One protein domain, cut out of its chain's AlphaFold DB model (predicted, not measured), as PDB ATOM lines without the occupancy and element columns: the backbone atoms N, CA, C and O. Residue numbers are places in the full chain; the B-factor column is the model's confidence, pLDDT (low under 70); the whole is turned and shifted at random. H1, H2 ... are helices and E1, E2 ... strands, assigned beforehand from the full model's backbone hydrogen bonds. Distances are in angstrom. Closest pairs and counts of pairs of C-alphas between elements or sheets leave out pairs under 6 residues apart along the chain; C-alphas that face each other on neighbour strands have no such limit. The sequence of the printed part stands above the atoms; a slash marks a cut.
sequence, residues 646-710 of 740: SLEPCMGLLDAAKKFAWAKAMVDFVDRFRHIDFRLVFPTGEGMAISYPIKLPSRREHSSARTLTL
ATOM      1  N   SER A 646      16.423  75.554  55.183       93.00
ATOM      2  CA  SER A 646      15.983  75.986  56.519       93.00
ATOM      3  C   SER A 646      15.879  77.508  56.674       93.00
ATOM      4  O   SER A 646      15.195  77.990  57.577       93.00
ATOM      5  N   LEU A 647      16.524  78.276  55.790       91.75
ATOM      6  CA  LEU A 647      16.461  79.736  55.754       91.75
ATOM      7  C   LEU A 647      15.983  80.237  54.392       91.75
ATOM      8  O   LEU A 647      16.547  79.906  53.350       91.75
ATOM      9  N   GLU A 648      14.997  81.132  54.408       90.62
ATOM     10  CA  GLU A 648      14.639  81.896  53.217       90.62
ATOM     11  C   GLU A 648      15.732  82.953  52.930       90.62
ATOM     12  O   GLU A 648      16.047  83.753  53.815       90.62
ATOM     13  N   PRO A 649      16.304  83.033  51.712       89.75
ATOM     14  CA  PRO A 649      17.462  83.885  51.428       89.75
ATOM     15  C   PRO A 649      17.266  85.371  51.749       89.75
ATOM     16  O   PRO A 649      18.116  85.969  52.411       89.75
ATOM     17  N   CYS A 650      16.163  85.987  51.310       88.19
ATOM     18  CA  CYS A 650      15.936  87.425  51.496       88.19
ATOM     19  C   CYS A 650      15.665  87.784  52.962       88.19
ATOM     20  O   CYS A 650      16.278  88.713  53.494       88.19
ATOM     21  N   MET A 651      14.782  87.036  53.628       87.62
ATOM     22  CA  MET A 651      14.462  87.257  55.040       87.62
ATOM     23  C   MET A 651      15.645  86.920  55.949       87.62
ATOM     24  O   MET A 651      16.001  87.721  56.814       87.62
ATOM     25  N   GLY A 652      16.335  85.812  55.676       90.31
ATOM     26  CA  GLY A 652      17.561  85.437  56.370       90.31
ATOM     27  C   GLY A 652      18.666  86.485  56.223       90.31
ATOM     28  O   GLY A 652      19.357  86.766  57.198       90.31
ATOM     29  N   LEU A 653      18.799  87.138  55.057       91.06
ATOM     30  CA  LEU A 653      19.767  88.226  54.868       91.06
ATOM     31  C   LEU A 653      19.428  89.446  55.742       91.06
ATOM     32  O   LEU A 653      20.323  90.035  56.349       91.06
ATOM     33  N   LEU A 654      18.148  89.824  55.830       89.31
ATOM     34  CA  LEU A 654      17.697  90.925  56.693       89.31
ATOM     35  C   LEU A 654      17.920  90.624  58.178       89.31
ATOM     36  O   LEU A 654      18.299  91.516  58.938       89.31
ATOM     37  N   ASP A 655      17.700  89.379  58.596       89.50
ATOM     38  CA  ASP A 655      17.947  88.957  59.972       89.50
ATOM     39  C   ASP A 655      19.443  88.873  60.285       89.50
ATOM     40  O   ASP A 655      19.879  89.356  61.333       89.50
ATOM     41  N   ALA A 656      20.250  88.368  59.349       91.44
ATOM     42  CA  ALA A 656      21.705  88.392  59.441       91.44
ATOM     43  C   ALA A 656      22.235  89.832  59.537       91.44
ATOM     44  O   ALA A 656      23.114  90.103  60.352       91.44
ATOM     45  N   ALA A 657      21.657  90.787  58.799       89.00
ATOM     46  CA  ALA A 657      22.049  92.199  58.823       89.00
ATOM     47  C   ALA A 657      21.848  92.886  60.189       89.00
ATOM     48  O   ALA A 657      22.458  93.924  60.450       89.00
ATOM     49  N   LYS A 658      21.040  92.306  61.089       86.69
ATOM     50  CA  LYS A 658      20.910  92.776  62.481       86.69
ATOM     51  C   LYS A 658      22.135  92.427  63.334       86.69
ATOM     52  O   LYS A 658      22.362  93.081  64.349       86.69
ATOM     53  N   LYS A 659      22.893  91.392  62.951       88.31
ATOM     54  CA  LYS A 659      24.002  90.820  63.732       88.31
ATOM     55  C   LYS A 659      25.368  90.984  63.060       88.31
ATOM     56  O   LYS A 659      26.349  91.191  63.764       88.31
ATOM     57  N   PHE A 660      25.422  90.909  61.730       91.00
ATOM     58  CA  PHE A 660      26.659  90.808  60.957       91.00
ATOM     59  C   PHE A 660      26.841  91.979  59.987       91.00
ATOM     60  O   PHE A 660      25.916  92.393  59.278       91.00
ATOM     61  N   ALA A 661      28.063  92.506  59.932       87.69
ATOM     62  CA  ALA A 661      28.422  93.649  59.105       87.69
ATOM     63  C   ALA A 661      28.407  93.325  57.605       87.69
ATOM     64  O   ALA A 661      28.011  94.184  56.814       87.69
ATOM     65  N   TRP A 662      28.796  92.110  57.196       89.62
ATOM     66  CA  TRP A 662      28.754  91.714  55.779       89.62
ATOM     67  C   TRP A 662      27.323  91.752  55.222       89.62
ATOM     68  O   TRP A 662      27.094  92.291  54.137       89.62
ATOM     69  N   ALA A 663      26.352  91.255  55.992       90.38
ATOM     70  CA  ALA A 663      24.950  91.199  55.597       90.38
ATOM     71  C   ALA A 663      24.354  92.604  55.532       90.38
ATOM     72  O   ALA A 663      23.706  92.967  54.550       90.38
ATOM     73  N   LYS A 664      24.657  93.441  56.532       87.44
ATOM     74  CA  LYS A 664      24.269  94.855  56.535       87.44
ATOM     75  C   LYS A 664      24.830  95.601  55.327       87.44
ATOM     76  O   LYS A 664      24.086  96.314  54.665       87.44
ATOM     77  N   ALA A 665      26.105  95.397  54.996       86.94
ATOM     78  CA  ALA A 665      26.719  96.015  53.826       86.94
ATOM     79  C   ALA A 665      26.031  95.592  52.518       86.94
ATOM     80  O   ALA A 665      25.814  96.437  51.651       86.94
ATOM     81  N   MET A 666      25.652  94.315  52.381       88.69
ATOM     82  CA  MET A 666      24.889  93.834  51.226       88.69
ATOM     83  C   MET A 666      23.500  94.478  51.146       88.69
ATOM     84  O   MET A 666      23.115  94.959  50.081       88.69
ATOM     85  N   VAL A 667      22.768  94.532  52.262       88.00
ATOM     86  CA  VAL A 667      21.436  95.155  52.316       88.00
ATOM     87  C   VAL A 667      21.516  96.647  51.999       88.00
ATOM     88  O   VAL A 667      20.785  97.112  51.131       88.00
ATOM     89  N   ASP A 668      22.435  97.384  52.625       83.88
ATOM     90  CA  ASP A 668      22.640  98.816  52.378       83.88
ATOM     91  C   ASP A 668      23.023  99.090  50.915       83.88
ATOM     92  O   ASP A 668      22.626 100.106  50.338       83.88
ATOM     93  N   PHE A 669      23.797  98.190  50.302       85.00
ATOM     94  CA  PHE A 669      24.173  98.289  48.896       85.00
ATOM     95  C   PHE A 669      22.966  98.090  47.973       85.00
ATOM     96  O   PHE A 669      22.699  98.946  47.130       85.00
ATOM     97  N   VAL A 670      22.194  97.018  48.164       85.94
ATOM     98  CA  VAL A 670      20.971  96.764  47.381       85.94
ATOM     99  C   VAL A 670      19.947  97.887  47.587       85.94
ATOM    100  O   VAL A 670      19.325  98.340  46.628       85.94
ATOM    101  N   ASP A 671      19.817  98.407  48.809       82.75
ATOM    102  CA  ASP A 671      18.914  99.515  49.138       82.75
ATOM    103  C   ASP A 671      19.316 100.827  48.448       82.75
ATOM    104  O   ASP A 671      18.458 101.576  47.977       82.75
ATOM    105  N   ARG A 672      20.622 101.098  48.333       83.31
ATOM    106  CA  ARG A 672      21.147 102.262  47.603       83.31
ATOM    107  C   ARG A 672      20.892 102.165  46.098       83.31
ATOM    108  O   ARG A 672      20.696 103.187  45.446       83.31
ATOM    109  N   PHE A 673      20.883 100.952  45.555       82.31
ATOM    110  CA  PHE A 673      20.774 100.682  44.123       82.31
ATOM    111  C   PHE A 673      19.488  99.925  43.762       82.31
ATOM    112  O   PHE A 673      19.508  99.069  42.889       82.31
ATOM    113  N   ARG A 674      18.344 100.272  44.371       80.50
ATOM    114  CA  ARG A 674      17.033  99.620  44.123       80.50
ATOM    115  C   ARG A 674      16.570  99.582  42.659       80.50
ATOM    116  O   ARG A 674      15.684  98.806  42.332       80.50
ATOM    117  N   HIS A 675      17.120 100.441  41.802       79.50
ATOM    118  CA  HIS A 675      16.837 100.475  40.362       79.50
ATOM    119  C   HIS A 675      17.620  99.414  39.569       79.50
ATOM    120  O   HIS A 675      17.422  99.268  38.366       79.50
ATOM    121  N   ILE A 676      18.544  98.711  40.224       80.06
ATOM    122  CA  ILE A 676      19.317  97.609  39.669       80.06
ATOM    123  C   ILE A 676      18.806  96.325  40.314       80.06
ATOM    124  O   ILE A 676      18.779  96.205  41.538       80.06
ATOM    125  N   ASP A 677      18.451  95.341  39.493       82.00
ATOM    126  CA  ASP A 677      18.154  94.006  39.999       82.00
ATOM    127  C   ASP A 677      19.428  93.376  40.559       82.00
ATOM    128  O   ASP A 677      20.477  93.409  39.913       82.00
ATOM    129  N   PHE A 678      19.346  92.764  41.738       83.69
ATOM    130  CA  PHE A 678      20.434  91.978  42.319       83.69
ATOM    131  C   PHE A 678      19.976  90.551  42.607       83.69
ATOM    132  O   PHE A 678      18.802  90.289  42.861       83.69
ATOM    133  N   ARG A 679      20.921  89.614  42.581       85.44
ATOM    134  CA  ARG A 679      20.731  88.217  42.967       85.44
ATOM    135  C   ARG A 679      21.781  87.841  44.008       85.44
ATOM    136  O   ARG A 679      22.945  88.206  43.848       85.44
ATOM    137  N   LEU A 680      21.387  87.111  45.047       86.06
ATOM    138  CA  LEU A 680      22.337  86.382  45.887       86.06
ATOM    139  C   LEU A 680      22.705  85.096  45.178       86.06
ATOM    140  O   LEU A 680      21.822  84.417  44.655       86.06
ATOM    141  N   VAL A 681      23.986  84.751  45.194       82.38
ATOM    142  CA  VAL A 681      24.467  83.503  44.608       82.38
ATOM    143  C   VAL A 681      25.279  82.717  45.630       82.38
ATOM    144  O   VAL A 681      26.125  83.280  46.325       82.38
ATOM    145  N   PHE A 682      25.009  81.415  45.690       84.44
ATOM    146  CA  PHE A 682      25.510  80.466  46.680       84.44
ATOM    147  C   PHE A 682      26.193  79.278  45.976       84.44
ATOM    148  O   PHE A 682      25.499  78.453  45.371       84.44
ATOM    149  N   PRO A 683      27.533  79.182  45.989       82.25
ATOM    150  CA  PRO A 683      28.263  78.085  45.346       82.25
ATOM    151  C   PRO A 683      28.132  76.753  46.106       82.25
ATOM    152  O   PRO A 683      28.366  76.717  47.310       82.25
ATOM    153  N   THR A 684      27.843  75.651  45.403       76.69
ATOM    154  CA  THR A 684      27.547  74.326  45.998       76.69
ATOM    155  C   THR A 684      28.667  73.295  45.840       76.69
ATOM    156  O   THR A 684      28.479  72.134  46.145       76.69
ATOM    157  N   GLY A 685      29.825  73.642  45.289       68.75
ATOM    158  CA  GLY A 685      30.990  72.745  45.268       68.75
ATOM    159  C   GLY A 685      30.983  71.653  44.201       68.75
ATOM    160  O   GLY A 685      32.054  71.194  43.849       68.75
ATOM    161  N   GLU A 686      29.846  71.325  43.590       67.19
ATOM    162  CA  GLU A 686      29.768  70.406  42.436       67.19
ATOM    163  C   GLU A 686      29.947  71.119  41.081       67.19
ATOM    164  O   GLU A 686      29.410  70.725  40.041       67.19
ATOM    165  N   GLY A 687      30.612  72.272  41.092       63.91
ATOM    166  CA  GLY A 687      30.628  73.180  39.949       63.91
ATOM    167  C   GLY A 687      29.279  73.882  39.681       63.91
ATOM    168  O   GLY A 687      29.085  74.473  38.617       63.91
ATOM    169  N   MET A 688      28.331  73.818  40.629       70.94
ATOM    170  CA  MET A 688      27.015  74.457  40.557       70.94
ATOM    171  C   MET A 688      26.876  75.628  41.548       70.94
ATOM    172  O   MET A 688      27.650  75.786  42.494       70.94
ATOM    173  N   ALA A 689      25.900  76.501  41.307       75.25
ATOM    174  CA  ALA A 689      25.516  77.548  42.246       75.25
ATOM    175  C   ALA A 689      24.003  77.754  42.208       75.25
ATOM    176  O   ALA A 689      23.382  77.629  41.147       75.25
ATOM    177  N   ILE A 690      23.434  78.087  43.361       80.31
ATOM    178  CA  ILE A 690      22.020  78.428  43.526       80.31
ATOM    179  C   ILE A 690      21.918  79.951  43.571       80.31
ATOM    180  O   ILE A 690      22.743  80.599  44.215       80.31
ATOM    181  N   SER A 691      20.943  80.542  42.874       80.69
ATOM    182  CA  SER A 691      20.747  81.993  42.887       80.69
ATOM    183  C   SER A 691      19.317  82.396  43.207       80.69
ATOM    184  O   SER A 691      18.365  81.807  42.698       80.69
ATOM    185  N   TYR A 692      19.178  83.463  43.990       85.19
ATOM    186  CA  TYR A 692      17.889  84.004  44.404       85.19
ATOM    187  C   TYR A 692      17.821  85.500  44.095       85.19
ATOM    188  O   TYR A 692      18.755  86.225  44.445       85.19
ATOM    189  N   PRO A 693      16.756  85.993  43.438       85.94
ATOM    190  CA  PRO A 693      16.561  87.424  43.258       85.94
ATOM    191  C   PRO A 693      16.363  88.104  44.616       85.94
ATOM    192  O   PRO A 693      15.618  87.608  45.457       85.94
ATOM    193  N   ILE A 694      17.010  89.249  44.816       84.88
ATOM    194  CA  ILE A 694      16.866  90.044  46.034       84.88
ATOM    195  C   ILE A 694      15.865  91.148  45.765       84.88
ATOM    196  O   ILE A 694      16.133  92.071  44.997       84.88
ATOM    197  N   LYS A 695      14.728  91.084  46.450       80.50
ATOM    198  CA  LYS A 695      13.778  92.190  46.522       80.50
ATOM    199  C   LYS A 695      13.628  92.571  47.981       80.50
ATOM    200  O   LYS A 695      12.986  91.862  48.748       80.50
ATOM    201  N   LEU A 696      14.274  93.667  48.375       78.25
ATOM    202  CA  LEU A 696      14.121  94.178  49.732       78.25
ATOM    203  C   LEU A 696      12.677  94.682  49.906       78.25
ATOM    204  O   LEU A 696      12.232  95.488  49.082       78.25
ATOM    205  N   PRO A 697      11.951  94.252  50.955       72.31
ATOM    206  CA  PRO A 697      10.596  94.721  51.214       72.31
ATOM    207  C   PRO A 697      10.560  96.243  51.390       72.31
ATOM    208  O   PRO A 697      11.547  96.881  51.791       72.31
ATOM    209  N   SER A 698       9.412  96.856  51.090       63.62
ATOM    210  CA  SER A 698       9.242  98.292  51.302       63.62
ATOM    211  C   SER A 698       9.469  98.627  52.776       63.62
ATOM    212  O   SER A 698       9.020  97.910  53.672       63.62
ATOM    213  N   ARG A 699      10.129  99.759  53.070       57.69
ATOM    214  CA  ARG A 699      10.387 100.203  54.458       57.69
ATOM    215  C   ARG A 699       9.098 100.399  55.276       57.69
ATOM    216  O   ARG A 699       9.173 100.533  56.495       57.69
ATOM    217  N   ARG A 700       7.936 100.455  54.612       51.97
ATOM    218  CA  ARG A 700       6.605 100.545  55.229       51.97
ATOM    219  C   ARG A 700       5.992  99.181  55.583       51.97
ATOM    220  O   ARG A 700       5.102  99.158  56.419       51.97
ATOM    221  N   GLU A 701       6.475  98.079  55.007       50.94
ATOM    222  CA  GLU A 701       5.822  96.758  55.061       50.94
ATOM    223  C   GLU A 701       6.434  95.795  56.093       50.94
ATOM    224  O   GLU A 701       5.724  94.941  56.606       50.94
ATOM    225  N   HIS A 702       7.716  95.943  56.469       53.34
ATOM    226  CA  HIS A 702       8.370  95.023  57.417       53.34
ATOM    227  C   HIS A 702       9.186  95.716  58.522       53.34
ATOM    228  O   HIS A 702      10.063  96.548  58.268       53.34
ATOM    229  N   SER A 703       8.952  95.305  59.776       53.25
ATOM    230  CA  SER A 703       9.611  95.819  60.993       53.25
ATOM    231  C   SER A 703      11.132  95.599  61.016       53.25
ATOM    232  O   SER A 703      11.862  96.453  61.526       53.25
ATOM    233  N   SER A 704      11.618  94.517  60.397       51.28
ATOM    234  CA  SER A 704      13.045  94.177  60.275       51.28
ATOM    235  C   SER A 704      13.842  95.173  59.422       51.28
ATOM    236  O   SER A 704      14.991  95.466  59.741       51.28
ATOM    237  N   ALA A 705      13.238  95.761  58.379       50.97
ATOM    238  CA  ALA A 705      13.885  96.789  57.553       50.97
ATOM    239  C   ALA A 705      13.977  98.147  58.278       50.97
ATOM    240  O   ALA A 705      14.877  98.945  58.018       50.97
ATOM    241  N   ARG A 706      13.070  98.402  59.233       50.41
ATOM    242  CA  ARG A 706      13.079  99.593  60.099       50.41
ATOM    243  C   ARG A 706      14.231  99.578  61.110       50.41
ATOM    244  O   ARG A 706      14.693 100.643  61.508       50.41
ATOM    245  N   THR A 707      14.703  98.396  61.517       51.50
ATOM    246  CA  THR A 707      15.734  98.239  62.561       51.50
ATOM    247  C   THR A 707      17.162  98.487  62.063       51.50
ATOM    248  O   THR A 707      18.057  98.686  62.878       51.50
ATOM    249  N   LEU A 708      17.388  98.550  60.745       52.56
ATOM    250  CA  LEU A 708      18.718  98.717  60.136       52.56
ATOM    251  C   LEU A 708      19.264 100.159  60.178       52.56
ATOM    252  O   LEU A 708      20.310 100.455  59.600       52.56
ATOM    253  N   THR A 709      18.602 101.077  60.891       54.72
ATOM    254  CA  THR A 709      19.170 102.408  61.154       54.72
ATOM    255  C   THR A 709      20.514 102.295  61.879       54.72
ATOM    256  O   THR A 709      20.681 101.430  62.737       54.72
ATOM    257  N   LEU A 710      21.474 103.178  61.554       52.81
ATOM    258  CA  LEU A 710      22.780 103.238  62.228       52.81
ATOM    259  C   LEU A 710      22.593 103.132  63.747       52.81
ATOM    260  O   LEU A 710      21.867 103.944  64.337       52.81
TER     261      LEU A 710
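AT A GLANCE: This is residues 646 to 710 of the 740 residues of the protein "SFRICE_021358" of Spodoptera frugiperda (UniProt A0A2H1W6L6). What shape is this? A two-stranded hairpin, E1 and E2, reaches away from a small group of helices and makes much of the length; its open end, at Phe 678 and Ile 694, is near H1 and H2. H1 and H2 stand at a steep tilt to each other, and short H3 lies toward the other end of the length. What is it made of? The printed part has 65 residues, with three named helices and two named strands that follow along the chain as H1, H2, E1, E2, H3; the class is mixed, helices and strands, with an antiparallel sheet, E1 - E2, and the whole is only just compact, close to loose, with a radius of gyration of the C-alphas of 12.4 A and spans of 39 by 26 by 19 A.

HOW THE PARTS SIT: How do the strands pair? E1, residues 678 to 683, and E2, residues 689 to 694, form an antiparallel hairpin at 157 degrees, with N 680 and O 692 at 2.8 A and N 690 and O 682 at 2.9 A, within hydrogen-bond range. Where are the helices? The closest C-alphas of E2 and H1, residues 649 to 656, are Ile 694 and Cys 650, 6.1 A apart. H2, residues 661 to 672, touches H1 with residues 663 to 667 alone, closest at the C-alphas of Ala 663 and Ala 656, 5.8 A, at a steep tilt of 58 degrees, opposite ways. H3, residues 703 to 706, only just touches H1, with 3 pairs of C-alphas within 8 A, closest at Ser 704 and Leu 654, 6.7 A; H2 and H3 are apart. Are the helix backbones complete? In H1 and H2 every O i to N i+4 pair is within hydrogen-bond range; H3 is too short for one.

IN THESE COORDINATES: Where does E1 run? It runs 16.2 A from C-alpha 678 at (20.434, 91.978, 42.319), and E2 runs 15.7 A. Where are the helices? H2 spans 16.1 A, H1 10.1 A from C-alpha 649 at (17.462, 83.885, 51.428), and H3 5.2 A to C-alpha 706 at (13.079, 99.593, 60.099).

THE WHOLE: How large is it? The two C-alphas farthest apart, of Glu 686 and Arg 700, are 40.1 A apart; the printed part has no cut and no long link. Where is confidence low? Residues 685 to 687 and 698 to 710 are under 70.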